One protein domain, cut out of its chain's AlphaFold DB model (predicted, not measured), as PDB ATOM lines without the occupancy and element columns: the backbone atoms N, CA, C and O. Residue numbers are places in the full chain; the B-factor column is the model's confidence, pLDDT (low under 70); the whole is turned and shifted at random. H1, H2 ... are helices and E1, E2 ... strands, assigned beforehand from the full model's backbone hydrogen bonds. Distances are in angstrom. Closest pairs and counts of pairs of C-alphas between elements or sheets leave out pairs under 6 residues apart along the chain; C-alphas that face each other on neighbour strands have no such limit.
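This is residues 2 to 182 of the 207 residues of an uncharacterized protein of Bdellovibrionaceae bacterium (UniProt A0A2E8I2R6). Five helices, H1, H3, H4, H5 and H6, are stacked one after another in a file, with H2 at one side; beyond H6, H7 packs on H6 at a slant, at a steep tilt of 42 degrees, and the small strand hairpin E1 and E2 packs on H7 at the far end from H1. Residues 2 to 8 of H1 stick out at the opposite end. The printed part has 181 residues, with seven named helices, H1 to H7, followed by two named strands in an antiparallel sheet, order E1 - E2; the class is mostly helix. The whole is only just loose, close to compact, with a radius of gyration of the C-alphas of 19.2 A, and spans 60 by 39 by 30 A.

Look first at the hairpin of E1, residues 167 to 170, and E2, residues 178 to 181, antiparallel at 156 degrees: N 168 and O 180 are 3.0 A apart, N 180 and O 168 3.2 A, both within hydrogen-bond range. From H7, residues 145 to 162, the closest C-alphas to E2 are those of Ala 157 and Ala 179, 5.9 A. H7 touches H6, residues 118 to 132, at Ala 148 and Ala 122, 4.4 A, a steep tilt of 42 degrees, opposite ways. H6 touches H5, residues 96 to 114, at Ala 121 and Leu 109, 5.3 A, a shallow tilt of 10 degrees. H5 touches H4, residues 70 to 85, at Ala 108 and Ile 74, 6.1 A. H4 touches H3, residues 55 to 67, at Ser 73 and Ser 61, 4.2 A. H3 touches H1, residues 2 to 27, at Ala 56 and Ser 17, 4.3 A, the same way. H2, residues 36 to 52, touches H3 only at the corner, at Leu 49 and Phe 55, 4.8 A, and only just touches H5, with 3 pairs of C-alphas within 8 A, the closest those of Leu 45 and Trp 100, 6.9 A. Every O i to N i+4 pair is within hydrogen-bond range in H1, H3, H4, H5, H6 and H7; in H2 it is 10 of 13.

Find C-alpha 2 at (35.039, -0.525, 9.855); from there H1 runs 37.0 A to C-alpha 27. H2 measures 24.8 A, with a kink of 32 degrees near residue 46. H5 measures 27.1 A and H7 25.7 A. E2 ends at C-alpha 181, (10.803, -38.349, 40.917).

The C-alphas of Ile 4 and Ala 166 are the two farthest apart, 61.6 A. The printed part has no cut; the link from H6 to H7, residues 133 to 144, is long. Mean pLDDT of the printed part is 75.9; residues 2 to 10, 26 to 40, 88 to 91, 139 and 164 to 182 are under 70.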
ATOM      1  N   LEU A   2      36.001  -0.173   8.784       49.00
ATOM      2  CA  LEU A   2      35.039  -0.525   9.855       49.00
ATOM      3  C   LEU A   2      34.310   0.678  10.500       49.00
ATOM      4  O   LEU A   2      33.115   0.594  10.754       49.00
ATOM      5  N   ARG A   3      34.982   1.826  10.683       45.88
ATOM      6  CA  ARG A   3      34.367   3.034  11.280       45.88
ATOM      7  C   ARG A   3      33.294   3.701  10.408       45.88
ATOM      8  O   ARG A   3      32.351   4.265  10.939       45.88
ATOM      9  N   ILE A   4      33.399   3.622   9.080       50.16
ATOM     10  CA  ILE A   4      32.418   4.243   8.167       50.16
ATOM     11  C   ILE A   4      31.119   3.422   8.137       50.16
ATOM     12  O   ILE A   4      30.032   3.991   8.113       50.16
ATOM     13  N   LYS A   5      31.221   2.087   8.230       50.53
ATOM     14  CA  LYS A   5      30.050   1.207   8.366       50.53
ATOM     15  C   LYS A   5      29.319   1.408   9.697       50.53
ATOM     16  O   LYS A   5      28.095   1.388   9.692       50.53
ATOM     17  N   SER A   6      30.030   1.651  10.804       57.53
ATOM     18  CA  SER A   6      29.371   1.901  12.096       57.53
ATOM     19  C   SER A   6      28.663   3.258  12.143       57.53
ATOM     20  O   SER A   6      27.596   3.361  12.736       57.53
ATOM     21  N   ILE A   7      29.215   4.285  11.485       62.91
ATOM     22  CA  ILE A   7      28.562   5.599  11.367       62.91
ATOM     23  C   ILE A   7      27.309   5.494  10.487       62.91
ATOM     24  O   ILE A   7      26.262   6.018  10.851       62.91
ATOM     25  N   GLY A   8      27.392   4.770   9.363       65.44
ATOM     26  CA  GLY A   8      26.241   4.530   8.488       65.44
ATOM     27  C   GLY A   8      25.109   3.767   9.181       65.44
ATOM     28  O   GLY A   8      23.958   4.180   9.085       65.44
ATOM     29  N   ALA A   9      25.434   2.709   9.931       66.88
ATOM     30  CA  ALA A   9      24.454   1.961  10.720       66.88
ATOM     31  C   ALA A   9      23.792   2.839  11.794       66.88
ATOM     32  O   ALA A   9      22.571   2.863  11.891       66.88
ATOM     33  N   GLY A  10      24.576   3.652  12.513       68.94
ATOM     34  CA  GLY A  10      24.033   4.562  13.523       68.94
ATOM     35  C   GLY A  10      23.081   5.622  12.954       68.94
ATOM     36  O   GLY A  10      22.092   5.960  13.599       68.94
ATOM     37  N   ILE A  11      23.334   6.131  11.741       73.69
ATOM     38  CA  ILE A  11      22.428   7.084  11.075       73.69
ATOM     39  C   ILE A  11      21.119   6.399  10.666       73.69
ATOM     40  O   ILE A  11      20.051   6.984  10.839       73.69
ATOM     41  N   ILE A  12      21.192   5.171  10.148       78.81
ATOM     42  CA  ILE A  12      20.010   4.390   9.762       78.81
ATOM     43  C   ILE A  12      19.160   4.073  10.997       78.81
ATOM     44  O   ILE A  12      17.960   4.336  10.967       78.81
ATOM     45  N   ASP A  13      19.772   3.635  12.100       74.50
ATOM     46  CA  ASP A  13      19.070   3.367  13.364       74.50
ATOM     47  C   ASP A  13      18.386   4.623  13.922       74.50
ATOM     48  O   ASP A  13      17.295   4.553  14.492       74.50
ATOM     49  N   LEU A  14      19.008   5.795  13.752       77.56
ATOM     50  CA  LEU A  14      18.453   7.076  14.190       77.56
ATOM     51  C   LEU A  14      17.254   7.480  13.320       77.56
ATOM     52  O   LEU A  14      16.228   7.916  13.844       77.56
ATOM     53  N   LEU A  15      17.352   7.277  12.005       78.69
ATOM     54  CA  LEU A  15      16.278   7.567  11.056       78.69
ATOM     55  C   LEU A  15      15.091   6.603  11.225       78.69
ATOM     56  O   LEU A  15      13.937   7.036  11.196       78.69
ATOM     57  N   GLU A  16      15.365   5.320  11.472       79.44
ATOM     58  CA  GLU A  16      14.365   4.303  11.814       79.44
ATOM     59  C   GLU A  16      13.707   4.610  13.164       79.44
ATOM     60  O   GLU A  16      12.484   4.601  13.278       79.44
ATOM     61  N   SER A  17      14.491   4.978  14.179       78.38
ATOM     62  CA  SER A  17      13.949   5.403  15.473       78.38
ATOM     63  C   SER A  17      13.009   6.600  15.330       78.38
ATOM     64  O   SER A  17      11.949   6.632  15.952       78.38
ATOM     65  N   PHE A  18      13.376   7.585  14.508       80.19
ATOM     66  CA  PHE A  18      12.571   8.787  14.309       80.19
ATOM     67  C   PHE A  18      11.272   8.491  13.549       80.19
ATOM     68  O   PHE A  18      10.202   8.948  13.954       80.19
ATOM     69  N   SER A  19      11.337   7.677  12.491       76.00
ATOM     70  CA  SER A  19      10.151   7.285  11.722       76.00
ATOM     71  C   SER A  19       9.189   6.426  12.550       76.00
ATOM     72  O   SER A  19       7.983   6.683  12.559       76.00
ATOM     73  N   LEU A  20       9.711   5.476  13.333       77.56
ATOM     74  CA  LEU A  20       8.919   4.662  14.252       77.56
ATOM     75  C   LEU A  20       8.312   5.495  15.382       77.56
ATOM     76  O   LEU A  20       7.184   5.230  15.792       77.56
ATOM     77  N   LEU A  21       9.017   6.513  15.881       75.44
ATOM     78  CA  LEU A  21       8.487   7.414  16.904       75.44
ATOM     79  C   LEU A  21       7.296   8.220  16.368       75.44
ATOM     80  O   LEU A  21       6.276   8.319  17.049       75.44
ATOM     81  N   ILE A  22       7.384   8.733  15.138       76.62
ATOM     82  CA  ILE A  22       6.263   9.419  14.476       76.62
ATOM     83  C   ILE A  22       5.075   8.466  14.315       76.62
ATOM     84  O   ILE A  22       3.955   8.822  14.680       76.62
ATOM     85  N   LEU A  23       5.315   7.243  13.833       71.75
ATOM     86  CA  LEU A  23       4.280   6.212  13.706       71.75
ATOM     87  C   LEU A  23       3.663   5.854  15.060       71.75
ATOM     88  O   LEU A  23       2.448   5.701  15.158       71.75
ATOM     89  N   MET A  24       4.469   5.778  16.119       70.94
ATOM     90  CA  MET A  24       3.987   5.545  17.475       70.94
ATOM     91  C   MET A  24       3.054   6.668  17.914       70.94
ATOM     92  O   MET A  24       1.950   6.372  18.358       70.94
ATOM     93  N   VAL A  25       3.444   7.932  17.741       71.06
ATOM     94  CA  VAL A  25       2.597   9.089  18.071       71.06
ATOM     95  C   VAL A  25       1.300   9.083  17.254       71.06
ATOM     96  O   VAL A  25       0.240   9.329  17.821       71.06
ATOM     97  N   LEU A  26       1.352   8.734  15.966       67.38
ATOM     98  CA  LEU A  26       0.163   8.638  15.109       67.38
ATOM     99  C   LEU A  26      -0.764   7.476  15.493       67.38
ATOM    100  O   LEU A  26      -1.982   7.602  15.420       67.38
ATOM    101  N   SER A  27      -0.192   6.343  15.905       62.12
ATOM    102  CA  SER A  27      -0.937   5.148  16.325       62.12
ATOM    103  C   SER A  27      -1.618   5.307  17.690       62.12
ATOM    104  O   SER A  27      -2.415   4.463  18.102       62.12
ATOM    105  N   VAL A  28      -1.289   6.370  18.430       60.59
ATOM    106  CA  VAL A  28      -1.863   6.635  19.743       60.59
ATOM    107  C   VAL A  28      -3.271   7.209  19.547       60.59
ATOM    108  O   VAL A  28      -3.407   8.305  19.007       60.59
ATOM    109  N   PRO A  29      -4.345   6.541  20.018       56.34
ATOM    110  CA  PRO A  29      -5.666   7.151  19.993       56.34
ATOM    111  C   PRO A  29      -5.609   8.455  20.793       56.34
ATOM    112  O   PRO A  29      -5.155   8.454  21.942       56.34
ATOM    113  N   TYR A  30      -6.088   9.550  20.192       52.41
ATOM    114  CA  TYR A  30      -6.037  10.939  20.684       52.41
ATOM    115  C   TYR A  30      -6.389  11.133  22.180       52.41
ATOM    116  O   TYR A  30      -6.005  12.130  22.786       52.41
ATOM    117  N   ARG A  31      -7.058  10.166  22.829       46.03
ATOM    118  CA  ARG A  31      -7.318  10.142  24.281       46.03
ATOM    119  C   ARG A  31      -6.075   9.943  25.172       46.03
ATOM    120  O   ARG A  31      -6.153  10.241  26.362       46.03
ATOM    121  N   ILE A  32      -4.947   9.453  24.653       48.53
ATOM    122  CA  ILE A  32      -3.748   9.091  25.445       48.53
ATOM    123  C   ILE A  32      -2.700  10.217  25.522       48.53
ATOM    124  O   ILE A  32      -1.867  10.193  26.430       48.53
ATOM    125  N   CYS A  33      -2.794  11.267  24.693       48.41
ATOM    126  CA  CYS A  33      -1.944  12.470  24.802       48.41
ATOM    127  C   CYS A  33      -2.052  13.190  26.166       48.41
ATOM    128  O   CYS A  33      -1.304  14.120  26.441       48.41
ATOM    129  N   ARG A  34      -2.948  12.735  27.052       48.16
ATOM    130  CA  ARG A  34      -3.134  13.240  28.413       48.16
ATOM    131  C   ARG A  34      -2.119  12.711  29.444       48.16
ATOM    132  O   ARG A  34      -2.131  13.189  30.571       48.16
ATOM    133  N   ARG A  35      -1.241  11.753  29.104       52.12
ATOM    134  CA  ARG A  35      -0.148  11.292  29.992       52.12
ATOM    135  C   ARG A  35       1.218  11.764  29.486       52.12
ATOM    136  O   ARG A  35       1.942  11.001  28.848       52.12
ATOM    137  N   LEU A  36       1.577  13.005  29.819       54.59
ATOM    138  CA  LEU A  36       2.921  13.565  29.599       54.59
ATOM    139  C   LEU A  36       4.025  12.709  30.256       54.59
ATOM    140  O   LEU A  36       5.121  12.606  29.711       54.59
ATOM    141  N   ASP A  37       3.702  11.987  31.335       56.66
ATOM    142  CA  ASP A  37       4.604  11.030  31.999       56.66
ATOM    143  C   ASP A  37       5.135   9.944  31.049       56.66
ATOM    144  O   ASP A  37       6.254   9.452  31.197       56.66
ATOM    145  N   GLY A  38       4.345   9.565  30.036       62.75
ATOM    146  CA  GLY A  38       4.764   8.600  29.023       62.75
ATOM    147  C   GLY A  38       5.883   9.134  28.128       62.75
ATOM    148  O   GLY A  38       6.798   8.385  27.796       62.75
ATOM    149  N   LEU A  39       5.842  10.423  27.779       63.16
ATOM    150  CA  LEU A  39       6.855  11.066  26.938       63.16
ATOM    151  C   LEU A  39       8.162  11.272  27.701       63.16
ATOM    152  O   LEU A  39       9.223  10.969  27.165       63.16
ATOM    153  N   VAL A  40       8.095  11.697  28.967       67.25
ATOM    154  CA  VAL A  40       9.283  11.843  29.828       67.25
ATOM    155  C   VAL A  40      10.028  10.510  29.960       67.25
ATOM    156  O   VAL A  40      11.252  10.464  29.830       67.25
ATOM    157  N   ASN A  41       9.291   9.408  30.119       73.19
ATOM    158  CA  ASN A  41       9.880   8.070  30.149       73.19
ATOM    159  C   ASN A  41      10.501   7.662  28.803       73.19
ATOM    160  O   ASN A  41      11.568   7.055  28.795       73.19
ATOM    161  N   ILE A  42       9.885   8.024  27.671       74.12
ATOM    162  CA  ILE A  42      10.444   7.760  26.333       74.12
ATOM    163  C   ILE A  42      11.743   8.540  26.120       74.12
ATOM    164  O   ILE A  42      12.710   7.956  25.647       74.12
ATOM    165  N   PHE A  43      11.809   9.817  26.503       77.38
ATOM    166  CA  PHE A  43      13.043  10.608  26.402       77.38
ATOM    167  C   PHE A  43      14.154  10.061  27.302       77.38
ATOM    168  O   PHE A  43      15.309   9.966  26.885       77.38
ATOM    169  N   GLY A  44      13.804   9.649  28.522       77.81
ATOM    170  CA  GLY A  44      14.743   9.019  29.441       77.81
ATOM    171  C   GLY A  44      15.283   7.677  28.929       77.81
ATOM    172  O   GLY A  44      16.477   7.413  29.061       77.81
ATOM    173  N   LEU A  45      14.430   6.867  28.295       79.00
ATOM    174  CA  LEU A  45      14.821   5.634  27.605       79.00
ATOM    175  C   LEU A  45      15.603   5.907  26.320       79.00
ATOM    176  O   LEU A  45      16.506   5.149  25.995       79.00
ATOM    177  N   ALA A  46      15.310   6.984  25.593       80.50
ATOM    178  CA  ALA A  46      16.061   7.366  24.401       80.50
ATOM    179  C   ALA A  46      17.514   7.682  24.761       80.50
ATOM    180  O   ALA A  46      18.431   7.151  24.144       80.50
ATOM    181  N   LYS A  47      17.738   8.468  25.820       81.56
ATOM    182  CA  LYS A  47      19.088   8.801  26.300       81.56
ATOM    183  C   LYS A  47      19.926   7.554  26.611       81.56
ATOM    184  O   LYS A  47      21.135   7.567  26.395       81.56
ATOM    185  N   THR A  48      19.303   6.481  27.095       80.25
ATOM    186  CA  THR A  48      20.002   5.244  27.469       80.25
ATOM    187  C   THR A  48      20.067   4.222  26.337       80.25
ATOM    188  O   THR A  48      21.108   3.603  26.143       80.25
ATOM    189  N   LEU A  49      19.020   4.058  25.534       80.94
ATOM    190  CA  LEU A  49      18.960   3.048  24.475       80.94
ATOM    191  C   LEU A  49      19.559   3.516  23.142       80.94
ATOM    192  O   LEU A  49      20.037   2.685  22.374       80.94
ATOM    193  N   LEU A  50      19.543   4.820  22.846       78.56
ATOM    194  CA  LEU A  50      20.003   5.364  21.563       78.56
ATOM    195  C   LEU A  50      21.524   5.239  21.369       78.56
ATOM    196  O   LEU A  50      21.924   4.784  20.300       78.56
ATOM    197  N   PRO A  51      22.384   5.486  22.383       77.69
ATOM    198  CA  PRO A  51      23.816   5.183  22.281       77.69
ATOM    199  C   PRO A  51      24.124   3.696  22.043       77.69
ATOM    200  O   PRO A  51      25.229   3.359  21.632       77.69
ATOM    201  N   ARG A  52      23.154   2.815  22.319       78.94
ATOM    202  CA  ARG A  52      23.267   1.354  22.224       78.94
ATOM    203  C   ARG A  52      22.593   0.781  20.970       78.94
ATOM    204  O   ARG A  52      22.609  -0.428  20.791       78.94
ATOM    205  N   GLY A  53      21.961   1.614  20.135       81.06
ATOM    206  CA  GLY A  53      21.186   1.159  18.968       81.06
ATOM    207  C   GLY A  53      19.899   0.392  19.315       81.06
ATOM    208  O   GLY A  53      19.247  -0.170  18.445       81.06
ATOM    209  N   LEU A  54      19.483   0.371  20.585       85.38
ATOM    210  CA  LEU A  54      18.334  -0.416  21.057       85.38
ATOM    211  C   LEU A  54      17.014   0.370  21.031       85.38
ATOM    212  O   LEU A  54      15.947  -0.175  21.316       85.38
ATOM    213  N   PHE A  55      17.066   1.669  20.726       84.44
ATOM    214  CA  PHE A  55      15.899   2.543  20.822       84.44
ATOM    215  C   PHE A  55      14.847   2.252  19.741       84.44
ATOM    216  O   PHE A  55      13.659   2.184  20.060       84.44
ATOM    217  N   ALA A  56      15.270   1.981  18.502       81.06
ATOM    218  CA  ALA A  56      14.372   1.547  17.428       81.06
ATOM    219  C   ALA A  56      13.634   0.252  17.810       81.06
ATOM    220  O   ALA A  56      12.407   0.176  17.718       81.06
ATOM    221  N   ALA A  57      14.370  -0.729  18.344       85.31
ATOM    222  CA  ALA A  57      13.806  -1.978  18.849       85.31
ATOM    223  C   ALA A  57      12.780  -1.723  19.965       85.31
ATOM    224  O   ALA A  57      11.695  -2.304  19.960       85.31
ATOM    225  N   PHE A  58      13.066  -0.803  20.893       87.19
ATOM    226  CA  PHE A  58      12.109  -0.440  21.937       87.19
ATOM    227  C   PHE A  58      10.818   0.144  21.356       87.19
ATOM    228  O   PHE A  58       9.734  -0.319  21.717       87.19
ATOM    229  N   ILE A  59      10.902   1.109  20.434       83.12
ATOM    230  CA  ILE A  59       9.704   1.708  19.827       83.12
ATOM    231  C   ILE A  59       8.905   0.652  19.059       83.12
ATOM    232  O   ILE A  59       7.685   0.573  19.220       83.12
ATOM    233  N   ARG A  60       9.583  -0.213  18.297       85.38
ATOM    234  CA  ARG A  60       8.953  -1.335  17.595       85.38
ATOM    235  C   ARG A  60       8.209  -2.257  18.558       85.38
ATOM    236  O   ARG A  60       7.029  -2.520  18.353       85.38
ATOM    237  N   SER A  61       8.836  -2.632  19.672       87.81
ATOM    238  CA  SER A  61       8.183  -3.458  20.696       87.81
ATOM    239  C   SER A  61       6.912  -2.809  21.256       87.81
ATOM    240  O   SER A  61       5.951  -3.508  21.581       87.81
ATOM    241  N   ARG A  62       6.874  -1.472  21.356       84.75
ATOM    242  CA  ARG A  62       5.717  -0.717  21.853       84.75
ATOM    243  C   ARG A  62       4.614  -0.618  20.810       84.75
ATOM    244  O   ARG A  62       3.449  -0.742  21.178       84.75
ATOM    245  N   LEU A  63       4.967  -0.424  19.543       82.50
ATOM    246  CA  LEU A  63       4.030  -0.495  18.423       82.50
ATOM    247  C   LEU A  63       3.386  -1.881  18.341       82.50
ATOM    248  O   LEU A  63       2.163  -1.974  18.313       82.50
ATOM    249  N   ASP A  64       4.179  -2.947  18.436       85.19
ATOM    250  CA  ASP A  64       3.671  -4.319  18.404       85.19
ATOM    251  C   ASP A  64       2.698  -4.600  19.562       85.19
ATOM    252  O   ASP A  64       1.648  -5.202  19.345       85.19
ATOM    253  N   GLN A  65       2.949  -4.078  20.774       84.00
ATOM    254  CA  GLN A  65       1.968  -4.157  21.875       84.00
ATOM    255  C   GLN A  65       0.660  -3.448  21.549       84.00
ATOM    256  O   GLN A  65      -0.408  -3.932  21.912       84.00
ATOM    257  N   ARG A  66       0.734  -2.281  20.903       80.06
ATOM    258  CA  ARG A  66      -0.454  -1.494  20.541       80.06
ATOM    259  C   ARG A  66      -1.268  -2.165  19.447       80.06
ATOM    260  O   ARG A  66      -2.490  -2.088  19.490       80.06
ATOM    261  N   LEU A  67      -0.595  -2.829  18.516       83.56
ATOM    262  CA  LEU A  67      -1.212  -3.592  17.438       83.56
ATOM    263  C   LEU A  67      -1.723  -4.970  17.897       83.56
ATOM    264  O   LEU A  67      -2.389  -5.653  17.128       83.56
ATOM    265  N   GLY A  68      -1.444  -5.380  19.141       84.25
ATOM    266  CA  GLY A  68      -1.851  -6.679  19.692       84.25
ATOM    267  C   GLY A  68      -0.894  -7.834  19.370       84.25
ATOM    268  O   GLY A  68      -1.136  -8.967  19.784       84.25
ATOM    269  N   ASN A  69       0.232  -7.557  18.709       89.00
ATOM    270  CA  ASN A  69       1.293  -8.515  18.396       89.00
ATOM    271  C   ASN A  69       2.196  -8.758  19.619       89.00
ATOM    272  O   ASN A  69       3.394  -8.465  19.617       89.00
ATOM    273  N   LEU A  70       1.613  -9.303  20.691       89.25
ATOM    274  CA  LEU A  70       2.305  -9.492  21.970       89.25
ATOM    275  C   LEU A  70       3.533 -10.406  21.852       89.25
ATOM    276  O   LEU A  70       4.553 -10.122  22.469       89.25
ATOM    277  N   ASP A  71       3.481 -11.449  21.020       90.12
ATOM    278  CA  ASP A  71       4.590 -12.401  20.858       90.12
ATOM    279  C   ASP A  71       5.859 -11.744  20.295       90.12
ATOM    280  O   ASP A  71       6.958 -11.953  20.815       90.12
ATOM    281  N   GLN A  72       5.702 -10.900  19.270       89.88
ATOM    282  CA  GLN A  72       6.814 -10.155  18.676       89.88
ATOM    283  C   GLN A  72       7.356  -9.120  19.660       89.88
ATOM    284  O   GLN A  72       8.567  -9.043  19.869       89.88
ATOM    285  N   SER A  73       6.464  -8.399  20.342       89.88
ATOM    286  CA  SER A  73       6.865  -7.439  21.367       89.88
ATOM    287  C   SER A  73       7.691  -8.080  22.481       89.88
ATOM    288  O   SER A  73       8.755  -7.571  22.828       89.88
ATOM    289  N   ILE A  74       7.234  -9.214  23.019       92.25
ATOM    290  CA  ILE A  74       7.919  -9.949  24.085       92.25
ATOM    291  C   ILE A  74       9.315 -10.382  23.629       92.25
ATOM    292  O   ILE A  74      10.280 -10.216  24.375       92.25
ATOM    293  N   SER A  75       9.441 -10.901  22.404       92.56
ATOM    294  CA  SER A  75      10.737 -11.300  21.849       92.56
ATOM    295  C   SER A  75      11.707 -10.121  21.771       92.56
ATOM    296  O   SER A  75      12.860 -10.238  22.187       92.56
ATOM    297  N   ILE A  76      11.240  -8.970  21.278       91.56
ATOM    298  CA  ILE A  76      12.060  -7.760  21.155       91.56
ATOM    299  C   ILE A  76      12.421  -7.199  22.540       91.56
ATOM    300  O   ILE A  76      13.566  -6.819  22.774       91.56
ATOM    301  N   LEU A  77      11.480  -7.194  23.489       92.19
ATOM    302  CA  LEU A  77      11.731  -6.761  24.866       92.19
ATOM    303  C   LEU A  77      12.787  -7.626  25.554       92.19
ATOM    304  O   LEU A  77      13.688  -7.084  26.186       92.19
ATOM    305  N   ASN A  78      12.719  -8.949  25.397       91.81
ATOM    306  CA  ASN A  78      13.712  -9.864  25.961       91.81
ATOM    307  C   ASN A  78      15.114  -9.630  25.388       91.81
ATOM    308  O   ASN A  78      16.092  -9.748  26.123       91.81
ATOM    309  N   TYR A  79      15.213  -9.272  24.104       91.31
ATOM    310  CA  TYR A  79      16.481  -8.896  23.480       91.31
ATOM    311  C   TYR A  79      17.064  -7.619  24.104       91.31
ATOM    312  O   TYR A  79      18.221  -7.613  24.518       91.31
ATOM    313  N   ILE A  80      16.253  -6.567  24.250       89.12
ATOM    314  CA  ILE A  80      16.686  -5.297  24.859       89.12
ATOM    315  C   ILE A  80      17.115  -5.509  26.316       89.12
ATOM    316  O   ILE A  80      18.147  -4.996  26.741       89.12
ATOM    317  N   ILE A  81      16.330  -6.277  27.075       91.31
ATOM    318  CA  ILE A  81      16.620  -6.626  28.468       91.31
ATOM    319  C   ILE A  81      17.950  -7.388  28.566       91.31
ATOM    320  O   ILE A  81      18.803  -7.013  29.366       91.31
ATOM    321  N   GLY A  82      18.172  -8.381  27.696       89.31
ATOM    322  CA  GLY A  82      19.433  -9.122  27.635       89.31
ATOM    323  C   GLY A  82      20.641  -8.232  27.341       89.31
ATOM    324  O   GLY A  82      21.632  -8.309  28.059       89.31
ATOM    325  N   ALA A  83      20.533  -7.336  26.358       87.44
ATOM    326  CA  ALA A  83      21.615  -6.414  26.013       87.44
ATOM    327  C   ALA A  83      21.964  -5.450  27.164       87.44
ATOM    328  O   ALA A  83      23.130  -5.144  27.388       87.44
ATOM    329  N   LEU A  84      20.968  -4.994  27.930       86.38
ATOM    330  CA  LEU A  84      21.199  -4.142  29.101       86.38
ATOM    331  C   LEU A  84      21.746  -4.914  30.314       86.38
ATOM    332  O   LEU A  84      22.457  -4.333  31.130       86.38
ATOM    333  N   GLU A  85      21.433  -6.205  30.452       87.25
ATOM    334  CA  GLU A  85      21.980  -7.066  31.512       87.25
ATOM    335  C   GLU A  85      23.467  -7.375  31.340       87.25
ATOM    336  O   GLU A  85      24.160  -7.585  32.336       87.25
ATOM    337  N   GLU A  86      23.965  -7.429  30.102       83.94
ATOM    338  CA  GLU A  86      25.382  -7.693  29.817       83.94
ATOM    339  C   GLU A  86      26.298  -6.595  30.381       83.94
ATOM    340  O   GLU A  86      27.440  -6.860  30.758       83.94
ATOM    341  N   GLU A  87      25.772  -5.385  30.577       76.88
ATOM    342  CA  GLU A  87      26.474  -4.252  31.183       76.88
ATOM    343  C   GLU A  87      26.498  -4.314  32.727       76.88
ATOM    344  O   GLU A  87      26.288  -3.316  33.425       76.88
ATOM    345  N   LYS A  88      26.795  -5.499  33.286       61.84
ATOM    346  CA  LYS A  88      26.790  -5.785  34.738       61.84
ATOM    347  C   LYS A  88      27.609  -4.805  35.579       61.84
ATOM    348  O   LYS A  88      27.263  -4.558  36.731       61.84
ATOM    349  N   SER A  89      28.671  -4.225  35.022       57.25
ATOM    350  CA  SER A  89      29.533  -3.253  35.707       57.25
ATOM    351  C   SER A  89      28.833  -1.931  36.053       57.25
ATOM    352  O   SER A  89      29.355  -1.177  36.868       57.25
ATOM    353  N   ALA A  90      27.669  -1.642  35.459       58.97
ATOM    354  CA  ALA A  90      26.909  -0.412  35.682       58.97
ATOM    355  C   ALA A  90      25.605  -0.619  36.478       58.97
ATOM    356  O   ALA A  90      24.873   0.347  36.695       58.97
ATOM    357  N   LEU A  91      25.306  -1.843  36.936       67.69
ATOM    358  CA  LEU A  91      24.090  -2.166  37.695       67.69
ATOM    359  C   LEU A  91      24.218  -1.791  39.185       67.69
ATOM    360  O   LEU A  91      24.191  -2.633  40.080       67.69
ATOM    361  N   THR A  92      24.334  -0.499  39.480       73.69
ATOM    362  CA  THR A  92      24.042   0.021  40.827       73.69
ATOM    363  C   THR A  92      22.575   0.431  40.908       73.69
ATOM    364  O   THR A  92      21.991   0.835  39.901       73.69
ATOM    365  N   LYS A  93      21.956   0.346  42.094       71.19
ATOM    366  CA  LYS A  93      20.536   0.712  42.291       71.19
ATOM    367  C   LYS A  93      20.214   2.150  41.861       71.19
ATOM    368  O   LYS A  93      19.095   2.418  41.436       71.19
ATOM    369  N   ASP A  94      21.210   3.031  41.911       71.00
ATOM    370  CA  ASP A  94      21.084   4.443  41.536       71.00
ATOM    371  C   ASP A  94      21.361   4.706  40.047       71.00
ATOM    372  O   ASP A  94      21.202   5.828  39.566       71.00
ATOM    373  N   SER A  95      21.774   3.688  39.290       81.25
ATOM    374  CA  SER A  95      22.047   3.843  37.864       81.25
ATOM    375  C   SER A  95      20.757   4.042  37.058       81.25
ATOM    376  O   SER A  95      19.727   3.401  37.289       81.25
ATOM    377  N   GLU A  96      20.825   4.896  36.031       81.62
ATOM    378  CA  GLU A  96      19.728   5.039  35.065       81.62
ATOM    379  C   GLU A  96      19.399   3.684  34.405       81.62
ATOM    380  O   GLU A  96      18.231   3.388  34.160       81.62
ATOM    381  N   ILE A  97      20.411   2.836  34.173       83.44
ATOM    382  CA  ILE A  97      20.267   1.500  33.574       83.44
ATOM    383  C   ILE A  97      19.443   0.581  34.475       83.44
ATOM    384  O   ILE A  97      18.505  -0.044  33.986       83.44
ATOM    385  N   TYR A  98      19.718   0.548  35.783       85.81
ATOM    386  CA  TYR A  98      18.930  -0.220  36.749       85.81
ATOM    387  C   TYR A  98      17.456   0.195  36.724       85.81
ATOM    388  O   TYR A  98      16.567  -0.655  36.627       85.81
ATOM    389  N   ARG A  99      17.182   1.507  36.736       85.38
ATOM    390  CA  ARG A  99      15.808   2.029  36.682       85.38
ATOM    391  C   ARG A  99      15.085   1.597  35.405       85.38
ATOM    392  O   ARG A  99      13.915   1.213  35.461       85.38
ATOM    393  N   TRP A 100      15.762   1.651  34.260       86.50
ATOM    394  CA  TRP A 100      15.163   1.265  32.983       86.50
ATOM    395  C   TRP A 100      15.024  -0.243  32.815       86.50
ATOM    396  O   TRP A 100      14.002  -0.681  32.296       86.50
ATOM    397  N   LEU A 101      15.971  -1.037  33.311       88.88
ATOM    398  CA  LEU A 101      15.832  -2.489  33.386       88.88
ATOM    399  C   LEU A 101      14.609  -2.868  34.215       88.88
ATOM    400  O   LEU A 101      13.776  -3.634  33.741       88.88
ATOM    401  N   LEU A 102      14.439  -2.278  35.403       88.06
ATOM    402  CA  LEU A 102      13.270  -2.525  36.249       88.06
ATOM    403  C   LEU A 102      11.955  -2.206  35.518       88.06
ATOM    404  O   LEU A 102      10.997  -2.981  35.576       88.06
ATOM    405  N   TYR A 103      11.920  -1.082  34.798       87.88
ATOM    406  CA  TYR A 103      10.778  -0.708  33.967       87.88
ATOM    407  C   TYR A 103      10.515  -1.734  32.853       87.88
ATOM    408  O   TYR A 103       9.391  -2.216  32.716       87.88
ATOM    409  N   LEU A 104      11.543  -2.107  32.086       89.75
ATOM    410  CA  LEU A 104      11.431  -3.050  30.971       89.75
ATOM    411  C   LEU A 104      11.008  -4.446  31.436       89.75
ATOM    412  O   LEU A 104      10.116  -5.032  30.824       89.75
ATOM    413  N   TYR A 105      11.557  -4.938  32.550       91.56
ATOM    414  CA  TYR A 105      11.113  -6.179  33.187       91.56
ATOM    415  C   TYR A 105       9.631  -6.118  33.553       91.56
ATOM    416  O   TYR A 105       8.890  -7.051  33.258       91.56
ATOM    417  N   GLY A 106       9.162  -5.013  34.136       89.00
ATOM    418  CA  GLY A 106       7.743  -4.848  34.442       89.00
ATOM    419  C   GLY A 106       6.857  -4.865  33.189       89.00
ATOM    420  O   GLY A 106       5.787  -5.473  33.197       89.00
ATOM    421  N   VAL A 107       7.285  -4.199  32.112       88.94
ATOM    422  CA  VAL A 107       6.536  -4.165  30.844       88.94
ATOM    423  C   VAL A 107       6.494  -5.552  30.198       88.94
ATOM    424  O   VAL A 107       5.434  -5.971  29.732       88.94
ATOM    425  N   ALA A 108       7.612  -6.277  30.201       91.06
ATOM    426  CA  ALA A 108       7.696  -7.633  29.671       91.06
ATOM    427  C   ALA A 108       6.864  -8.624  30.500       91.06
ATOM    428  O   ALA A 108       6.123  -9.417  29.923       91.06
ATOM    429  N   LEU A 109       6.913  -8.532  31.835       91.25
ATOM    430  CA  LEU A 109       6.089  -9.343  32.737       91.25
ATOM    431  C   LEU A 109       4.606  -9.164  32.416       91.25
ATOM    432  O   LEU A 109       3.887 -10.141  32.221       91.25
ATOM    433  N   LYS A 110       4.160  -7.908  32.310       89.19
ATOM    434  CA  LYS A 110       2.772  -7.607  31.973       89.19
ATOM    435  C   LYS A 110       2.382  -8.208  30.620       89.19
ATOM    436  O   LYS A 110       1.347  -8.852  30.531       89.19
ATOM    437  N   ALA A 111       3.219  -8.047  29.595       89.31
ATOM    438  CA  ALA A 111       2.936  -8.587  28.267       89.31
ATOM    439  C   ALA A 111       2.812 -10.123  28.262       89.31
ATOM    440  O   ALA A 111       1.937 -10.657  27.584       89.31
ATOM    441  N   GLN A 112       3.642 -10.833  29.036       90.62
ATOM    442  CA  GLN A 112       3.544 -12.292  29.190       90.62
ATOM    443  C   GLN A 112       2.220 -12.705  29.844       90.62
ATOM    444  O   GLN A 112       1.563 -13.639  29.385       90.62
ATOM    445  N   ILE A 113       1.796 -11.982  30.882       88.44
ATOM    446  CA  ILE A 113       0.543 -12.259  31.593       88.44
ATOM    447  C   ILE A 113      -0.672 -11.935  30.723       88.44
ATOM    448  O   ILE A 113      -1.573 -12.764  30.625       88.44
ATOM    449  N   ASP A 114      -0.664 -10.796  30.025       88.12
ATOM    450  CA  ASP A 114      -1.715 -10.415  29.072       88.12
ATOM    451  C   ASP A 114      -1.863 -11.472  27.954       88.12
ATOM    452  O   ASP A 114      -2.945 -11.656  27.396       88.12
ATOM    453  N   ARG A 115      -0.788 -12.214  27.645       88.88
ATOM    454  CA  ARG A 115      -0.785 -13.335  26.692       88.88
ATOM    455  C   ARG A 115      -1.160 -14.693  27.313       88.88
ATOM    456  O   ARG A 115      -1.335 -15.654  26.571       88.88
ATOM    457  N   GLY A 116      -1.278 -14.790  28.639       87.50
ATOM    458  CA  GLY A 116      -1.566 -16.029  29.376       87.50
ATOM    459  C   GLY A 116      -0.349 -16.932  29.633       87.50
ATOM    460  O   GLY A 116      -0.507 -18.081  30.039       87.50
ATOM    461  N   ARG A 117       0.871 -16.432  29.410       89.25
ATOM    462  CA  ARG A 117       2.139 -17.169  29.547       89.25
ATOM    463  C   ARG A 117       2.710 -17.072  30.960       89.25
ATOM    464  O   ARG A 117       3.664 -16.342  31.232       89.25
ATOM    465  N   LEU A 118       2.075 -17.784  31.892       86.88
ATOM    466  CA  LEU A 118       2.421 -17.726  33.318       86.88
ATOM    467  C   LEU A 118       3.785 -18.357  33.645       86.88
ATOM    468  O   LEU A 118       4.464 -17.878  34.554       86.88
ATOM    469  N   GLU A 119       4.207 -19.394  32.912       86.81
ATOM    470  CA  GLU A 119       5.525 -20.023  33.102       86.81
ATOM    471  C   GLU A 119       6.646 -19.025  32.782       86.81
ATOM    472  O   GLU A 119       7.554 -18.802  33.585       86.81
ATOM    473  N   GLU A 120       6.545 -18.368  31.630       89.38
ATOM    474  CA  GLU A 120       7.506 -17.379  31.162       89.38
ATOM    475  C   GLU A 120       7.488 -16.120  32.031       89.38
ATOM    476  O   GLU A 120       8.549 -15.561  32.310       89.38
ATOM    477  N   ALA A 121       6.314 -15.699  32.512       89.12
ATOM    478  CA  ALA A 121       6.195 -14.602  33.468       89.12
ATOM    479  C   ALA A 121       6.925 -14.913  34.789       89.12
ATOM    480  O   ALA A 121       7.694 -14.085  35.282       89.12
ATOM    481  N   ALA A 122       6.750 -16.122  35.335       88.12
ATOM    482  CA  ALA A 122       7.459 -16.561  36.536       88.12
ATOM    483  C   ALA A 122       8.981 -16.604  36.318       88.12
ATOM    484  O   ALA A 122       9.744 -16.102  37.143       88.12
ATOM    485  N   MET A 123       9.430 -17.145  35.184       89.56
ATOM    486  CA  MET A 123      10.853 -17.186  34.832       89.56
ATOM    487  C   MET A 123      11.457 -15.786  34.676       89.56
ATOM    488  O   MET A 123      12.585 -15.552  35.110       89.56
ATOM    489  N   LEU A 124      10.704 -14.844  34.108       90.56
ATOM    490  CA  LEU A 124      11.135 -13.459  33.938       90.56
ATOM    491  C   LEU A 124      11.276 -12.732  35.282       90.56
ATOM    492  O   LEU A 124      12.241 -11.991  35.467       90.56
ATOM    493  N   LEU A 125      10.383 -12.992  36.243       89.94
ATOM    494  CA  LEU A 125      10.504 -12.449  37.599       89.94
ATOM    495  C   LEU A 125      11.710 -13.034  38.350       89.94
ATOM    496  O   LEU A 125      12.449 -12.294  38.995       89.94
ATOM    497  N   VAL A 126      11.956 -14.343  38.230       87.94
ATOM    498  CA  VAL A 126      13.142 -14.984  38.826       87.94
ATOM    499  C   VAL A 126      14.432 -14.399  38.240       87.94
ATOM    500  O   VAL A 126      15.354 -14.089  38.993       87.94
ATOM    501  N   ARG A 127      14.479 -14.175  36.918       88.94
ATOM    502  CA  ARG A 127      15.602 -13.507  36.240       88.94
ATOM    503  C   ARG A 127      15.793 -12.066  36.728       88.94
ATOM    504  O   ARG A 127      16.918 -11.643  36.994       88.94
ATOM    505  N   ALA A 128      14.701 -11.318  36.889       88.69
ATOM    506  CA  ALA A 128      14.749  -9.966  37.435       88.69
ATOM    507  C   ALA A 128      15.310  -9.962  38.865       88.69
ATOM    508  O   ALA A 128      16.164  -9.136  39.179       88.69
ATOM    509  N   ASN A 129      14.908 -10.919  39.707       88.88
ATOM    510  CA  ASN A 129      15.440 -11.050  41.060       88.88
ATOM    511  C   ASN A 129      16.938 -11.379  41.067       88.88
ATOM    512  O   ASN A 129      17.694 -10.745  41.795       88.88
ATOM    513  N   SER A 130      17.404 -12.299  40.213       86.81
ATOM    514  CA  SER A 130      18.834 -12.639  40.156       86.81
ATOM    515  C   SER A 130      19.722 -11.475  39.704       86.81
ATOM    516  O   SER A 130      20.872 -11.393  40.125       86.81
ATOM    517  N   ASN A 131      19.203 -10.578  38.859       85.81
ATOM    518  CA  ASN A 131      19.981  -9.468  38.303       85.81
ATOM    519  C   ASN A 131      19.852  -8.164  39.097       85.81
ATOM    520  O   ASN A 131      20.825  -7.429  39.233       85.81
ATOM    521  N   LEU A 132      18.653  -7.855  39.592       85.12
ATOM    522  CA  LEU A 132      18.332  -6.573  40.226       85.12
ATOM    523  C   LEU A 132      18.122  -6.698  41.743       85.12
ATOM    524  O   LEU A 132      18.081  -5.679  42.432       85.12
ATOM    525  N   ASN A 133      18.019  -7.923  42.274       85.88
ATOM    526  CA  ASN A 133      17.733  -8.212  43.681       85.88
ATOM    527  C   ASN A 133      16.423  -7.553  44.157       85.88
ATOM    528  O   ASN A 133      16.392  -6.801  45.138       85.88
ATOM    529  N   VAL A 134      15.350  -7.781  43.390       85.06
ATOM    530  CA  VAL A 134      14.012  -7.225  43.624       85.06
ATOM    531  C   VAL A 134      12.991  -8.356  43.705       85.06
ATOM    532  O   VAL A 134      12.943  -9.222  42.835       85.06
ATOM    533  N   ASN A 135      12.137  -8.299  44.728       82.62
ATOM    534  CA  ASN A 135      11.115  -9.316  44.999       82.62
ATOM    535  C   ASN A 135       9.827  -9.129  44.172       82.62
ATOM    536  O   ASN A 135       9.134 -10.090  43.865       82.62
ATOM    537  N   TYR A 136       9.508  -7.896  43.777       82.38
ATOM    538  CA  TYR A 136       8.302  -7.570  43.015       82.38
ATOM    539  C   TYR A 136       8.592  -6.522  41.940       82.38
ATOM    540  O   TYR A 136       9.468  -5.672  42.090       82.38
ATOM    541  N   LEU A 137       7.831  -6.553  40.848       83.81
ATOM    542  CA  LEU A 137       7.938  -5.570  39.770       83.81
ATOM    543  C   LEU A 137       6.780  -4.568  39.856       83.81
ATOM    544  O   LEU A 137       5.647  -4.941  40.149       83.81
ATOM    545  N   ASN A 138       7.044  -3.294  39.543       71.56
ATOM    546  CA  ASN A 138       6.096  -2.174  39.706       71.56
ATOM    547  C   ASN A 138       4.721  -2.381  39.042       71.56
ATOM    548  O   ASN A 138       3.746  -1.743  39.430       71.56
ATOM    549  N   HIS A 139       4.638  -3.231  38.017       69.38
ATOM    550  CA  HIS A 139       3.398  -3.493  37.286       69.38
ATOM    551  C   HIS A 139       2.563  -4.648  37.850       69.38
ATOM    552  O   HIS A 139       1.413  -4.776  37.440       69.38
ATOM    553  N   MET A 140       3.099  -5.438  38.789       70.50
ATOM    554  CA  MET A 140       2.376  -6.488  39.514       70.50
ATOM    555  C   MET A 140       2.990  -6.718  40.905       70.50
ATOM    556  O   MET A 140       3.780  -7.645  41.080       70.50
ATOM    557  N   PRO A 141       2.624  -5.905  41.912       70.38
ATOM    558  CA  PRO A 141       3.109  -6.098  43.280       70.38
ATOM    559  C   PRO A 141       2.582  -7.389  43.928       70.38
ATOM    560  O   PRO A 141       3.192  -7.899  44.859       70.38
ATOM    561  N   GLU A 142       1.467  -7.929  43.430       76.06
ATOM    562  CA  GLU A 142       0.850  -9.166  43.930       76.06
ATOM    563  C   GLU A 142       1.580 -10.434  43.453       76.06
ATOM    564  O   GLU A 142       1.434 -11.500  44.052       76.06
ATOM    565  N   PHE A 143       2.381 -10.329  42.389       79.75
ATOM    566  CA  PHE A 143       3.147 -11.441  41.835       79.75
ATOM    567  C   PHE A 143       4.593 -11.388  42.346       79.75
ATOM    568  O   PHE A 143       5.463 -10.767  41.737       79.75
ATOM    569  N   ASP A 144       4.818 -12.014  43.502       83.75
ATOM    570  CA  ASP A 144       6.112 -12.061  44.200       83.75
ATOM    571  C   ASP A 144       7.007 -13.212  43.696       83.75
ATOM    572  O   ASP A 144       6.532 -14.231  43.183       83.75
ATOM    573  N   VAL A 145       8.320 -13.099  43.909       84.44
ATOM    574  CA  VAL A 145       9.321 -14.127  43.573       84.44
ATOM    575  C   VAL A 145       8.977 -15.476  44.207       84.44
ATOM    576  O   VAL A 145       9.138 -16.521  43.574       84.44
ATOM    577  N   LYS A 146       8.429 -15.481  45.428       83.06
ATOM    578  CA  LYS A 146       7.941 -16.711  46.073       83.06
ATOM    579  C   LYS A 146       6.825 -17.370  45.268       83.06
ATOM    580  O   LYS A 146       6.867 -18.579  45.045       83.06
ATOM    581  N   ALA A 147       5.856 -16.580  44.804       82.62
ATOM    582  CA  ALA A 147       4.770 -17.072  43.965       82.62
ATOM    583  C   ALA A 147       5.311 -17.607  42.632       82.62
ATOM    584  O   ALA A 147       4.919 -18.694  42.213       82.62
ATOM    585  N   ALA A 148       6.283 -16.923  42.020       83.62
ATOM    586  CA  ALA A 148       6.947 -17.397  40.808       83.62
ATOM    587  C   ALA A 148       7.696 -18.727  41.012       83.62
ATOM    588  O   ALA A 148       7.579 -19.626  40.179       83.62
ATOM    589  N   HIS A 149       8.415 -18.905  42.125       80.56
ATOM    590  CA  HIS A 149       9.073 -20.179  42.439       80.56
ATOM    591  C   HIS A 149       8.075 -21.316  42.664       80.56
ATOM    592  O   HIS A 149       8.298 -22.417  42.159       80.56
ATOM    593  N   ILE A 150       6.970 -21.059  43.371       83.19
ATOM    594  CA  ILE A 150       5.889 -22.038  43.562       83.19
ATOM    595  C   ILE A 150       5.280 -22.421  42.213       83.19
ATOM    596  O   ILE A 150       5.106 -23.605  41.934       83.19
ATOM    597  N   LEU A 151       5.004 -21.437  41.357       83.50
ATOM    598  CA  LEU A 151       4.415 -21.651  40.039       83.50
ATOM    599  C   LEU A 151       5.357 -22.469  39.146       83.50
ATOM    600  O   LEU A 151       4.938 -23.470  38.568       83.50
ATOM    601  N   LYS A 152       6.652 -22.134  39.125       81.19
ATOM    602  CA  LYS A 152       7.688 -22.913  38.430       81.19
ATOM    603  C   LYS A 152       7.742 -24.360  38.929       81.19
ATOM    604  O   LYS A 152       7.796 -25.287  38.125       81.19
ATOM    605  N   ALA A 153       7.695 -24.562  40.245       77.38
ATOM    606  CA  ALA A 153       7.715 -25.889  40.854       77.38
ATOM    607  C   ALA A 153       6.453 -26.701  40.513       77.38
ATOM    608  O   ALA A 153       6.549 -27.881  40.179       77.38
ATOM    609  N   GLY A 154       5.281 -26.059  40.545       79.38
ATOM    610  CA  GLY A 154       4.000 -26.659  40.179       79.38
ATOM    611  C   GLY A 154       3.948 -27.077  38.709       79.38
ATOM    612  O   GLY A 154       3.516 -28.187  38.408       79.38
ATOM    613  N   ILE A 155       4.461 -26.245  37.799       80.94
ATOM    614  CA  ILE A 155       4.546 -26.589  36.374       80.94
ATOM    615  C   ILE A 155       5.530 -27.738  36.141       80.94
ATOM    616  O   ILE A 155       5.204 -28.683  35.423       80.94
ATOM    617  N   ALA A 156       6.708 -27.704  36.769       77.44
ATOM    618  CA  ALA A 156       7.675 -28.799  36.677       77.44
ATOM    619  C   ALA A 156       7.076 -30.124  37.180       77.44
ATOM    620  O   ALA A 156       7.226 -31.162  36.538       77.44
ATOM    621  N   ALA A 157       6.335 -30.082  38.286       75.44
ATOM    622  CA  ALA A 157       5.641 -31.244  38.817       75.44
ATOM    623  C   ALA A 157       4.510 -31.730  37.906       75.44
ATOM    624  O   ALA A 157       4.365 -32.932  37.719       75.44
ATOM    625  N   SER A 158       3.740 -30.819  37.302       76.19
ATOM    626  CA  SER A 158       2.702 -31.168  36.326       76.19
ATOM    627  C   SER A 158       3.293 -31.868  35.100       76.19
ATOM    628  O   SER A 158       2.764 -32.896  34.682       76.19
ATOM    629  N   LYS A 159       4.429 -31.383  34.580       78.94
ATOM    630  CA  LYS A 159       5.164 -32.045  33.488       78.94
ATOM    631  C   LYS A 159       5.591 -33.466  33.885       78.94
ATOM    632  O   LYS A 159       5.411 -34.388  33.102       78.94
ATOM    633  N   LEU A 160       6.065 -33.669  35.117       73.12
ATOM    634  CA  LEU A 160       6.452 -34.995  35.622       73.12
ATOM    635  C   LEU A 160       5.261 -35.931  35.897       73.12
ATOM    636  O   LEU A 160       5.381 -37.140  35.706       73.12
ATOM    637  N   LEU A 161       4.114 -35.394  36.322       74.50
ATOM    638  CA  LEU A 161       2.884 -36.165  36.510       74.50
ATOM    639  C   LEU A 161       2.292 -36.633  35.175       74.50
ATOM    640  O   LEU A 161       1.824 -37.766  35.099       74.50
ATOM    641  N   ASN A 162       2.363 -35.808  34.125       73.44
ATOM    642  CA  ASN A 162       1.942 -36.193  32.772       73.44
ATOM    643  C   ASN A 162       2.757 -37.379  32.219       73.44
ATOM    644  O   ASN A 162       2.241 -38.153  31.419       73.44
ATOM    645  N   ASP A 163       3.982 -37.576  32.711       71.12
ATOM    646  CA  ASP A 163       4.830 -38.732  32.397       71.12
ATOM    647  C   ASP A 163       4.512 -39.982  33.257       71.12
ATOM    648  O   ASP A 163       5.308 -40.925  33.290       71.12
ATOM    649  N   ASN A 164       3.385 -40.011  33.986       61.25
ATOM    650  CA  ASN A 164       2.992 -41.069  34.935       61.25
ATOM    651  C   ASN A 164       4.003 -41.317  36.073       61.25
ATOM    652  O   ASN A 164       4.097 -42.425  36.612       61.25
ATOM    653  N   LYS A 165       4.768 -40.297  36.481       58.75
ATOM    654  CA  LYS A 165       5.735 -40.409  37.584       58.75
ATOM    655  C   LYS A 165       5.188 -39.751  38.844       58.75
ATOM    656  O   LYS A 165       4.787 -38.589  38.830       58.75
ATOM    657  N   ALA A 166       5.217 -40.474  39.963       58.12
ATOM    658  CA  ALA A 166       5.000 -39.865  41.269       58.12
ATOM    659  C   ALA A 166       6.125 -38.848  41.536       58.12
ATOM    660  O   ALA A 166       7.307 -39.139  41.332       58.12
ATOM    661  N   CYS A 167       5.752 -37.639  41.950       53.06
ATOM    662  CA  CYS A 167       6.682 -36.529  42.115       53.06
ATOM    663  C   CYS A 167       6.491 -35.874  43.482       53.06
ATOM    664  O   CYS A 167       5.363 -35.644  43.918       53.06
ATOM    665  N   SER A 168       7.597 -35.543  44.147       57.34
ATOM    666  CA  SER A 168       7.600 -34.668  45.320       57.34
ATOM    667  C   SER A 168       8.149 -33.303  44.930       57.34
ATOM    668  O   SER A 168       9.180 -33.215  44.261       57.34
ATOM    669  N   ILE A 169       7.459 -32.244  45.348       53.34
ATOM    670  CA  ILE A 169       7.872 -30.861  45.120       53.34
ATOM    671  C   ILE A 169       8.492 -30.342  46.410       53.34
ATOM    672  O   ILE A 169       7.827 -30.329  47.445       53.34
ATOM    673  N   VAL A 170       9.744 -29.891  46.352       59.19
ATOM    674  CA  VAL A 170      10.371 -29.180  47.470       59.19
ATOM    675  C   VAL A 170      10.547 -27.724  47.064       59.19
ATOM    676  O   VAL A 170      11.358 -27.400  46.198       59.19
ATOM    677  N   VAL A 171       9.774 -26.843  47.699       53.44
ATOM    678  CA  VAL A 171       9.903 -25.389  47.552       53.44
ATOM    679  C   VAL A 171      10.504 -24.848  48.842       53.44
ATOM    680  O   VAL A 171       9.844 -24.837  49.878       53.44
ATOM    681  N   ALA A 172      11.765 -24.427  48.789       55.34
ATOM    682  CA  ALA A 172      12.410 -23.700  49.877       55.34
ATOM    683  C   ALA A 172      12.697 -22.264  49.409       55.34
ATOM    684  O   ALA A 172      13.122 -22.084  48.271       55.34
ATOM    685  N   PRO A 173      12.490 -21.244  50.259       43.03
ATOM    686  CA  PRO A 173      12.587 -19.836  49.864       43.03
ATOM    687  C   PRO A 173      13.995 -19.382  49.439       43.03
ATOM    688  O   PRO A 173      14.117 -18.324  48.835       43.03
ATOM    689  N   GLU A 174      15.037 -20.171  49.718       46.06
ATOM    690  CA  GLU A 174      16.445 -19.846  49.422       46.06
ATOM    691  C   GLU A 174      17.135 -20.870  48.500       46.06
ATOM    692  O   GLU A 174      18.338 -20.792  48.267       46.06
ATOM    693  N   LYS A 175      16.402 -21.865  47.983       51.38
ATOM    694  CA  LYS A 175      16.948 -22.876  47.064       51.38
ATOM    695  C   LYS A 175      16.118 -22.940  45.798       51.38
ATOM    696  O   LYS A 175      14.909 -22.721  45.831       51.38
ATOM    697  N   GLU A 176      16.763 -23.292  44.688       45.84
ATOM    698  CA  GLU A 176      16.038 -23.554  43.451       45.84
ATOM    699  C   GLU A 176      14.970 -24.632  43.694       45.84
ATOM    700  O   GLU A 176      15.277 -25.688  44.266       45.84
ATOM    701  N   PRO A 177      13.707 -24.380  43.300       52.31
ATOM    702  CA  PRO A 177      12.660 -25.374  43.430       52.31
ATOM    703  C   PRO A 177      13.052 -26.592  42.600       52.31
ATOM    704  O   PRO A 177      13.264 -26.491  41.390       52.31
ATOM    705  N   SER A 178      13.149 -27.742  43.261       49.41
ATOM    706  CA  SER A 178      13.468 -29.008  42.613       49.41
ATOM    707  C   SER A 178      12.262 -29.928  42.700       49.41
ATOM    708  O   SER A 178      11.658 -30.125  43.760       49.41
ATOM    709  N   ALA A 179      11.886 -30.458  41.543       48.50
ATOM    710  CA  ALA A 179      10.914 -31.525  41.430       48.50
ATOM    711  C   ALA A 179      11.704 -32.823  41.260       48.50
ATOM    712  O   ALA A 179      12.498 -32.956  40.326       48.50
ATOM    713  N   SER A 180      11.544 -33.753  42.195       54.25
ATOM    714  CA  SER A 180      12.215 -35.047  42.150       54.25
ATOM    715  C   SER A 180      11.196 -36.160  41.956       54.25
ATOM    716  O   SER A 180      10.124 -36.178  42.567       54.25
ATOM    717  N   ILE A 181      11.552 -37.108  41.090       49.38
ATOM    718  CA  ILE A 181      10.803 -38.349  40.917       49.38
ATOM    719  C   ILE A 181      10.964 -39.142  42.210       49.38
ATOM    720  O   ILE A 181      12.090 -39.458  42.609       49.38
ATOM    721  N   THR A 182       9.861 -39.496  42.862       51.31
ATOM    722  CA  THR A 182       9.921 -40.467  43.948       51.31
ATOM    723  C   THR A 182      10.179 -41.828  43.318       51.31
ATOM    724  O   THR A 182       9.278 -42.491  42.806       51.31
TER     725      THR A 182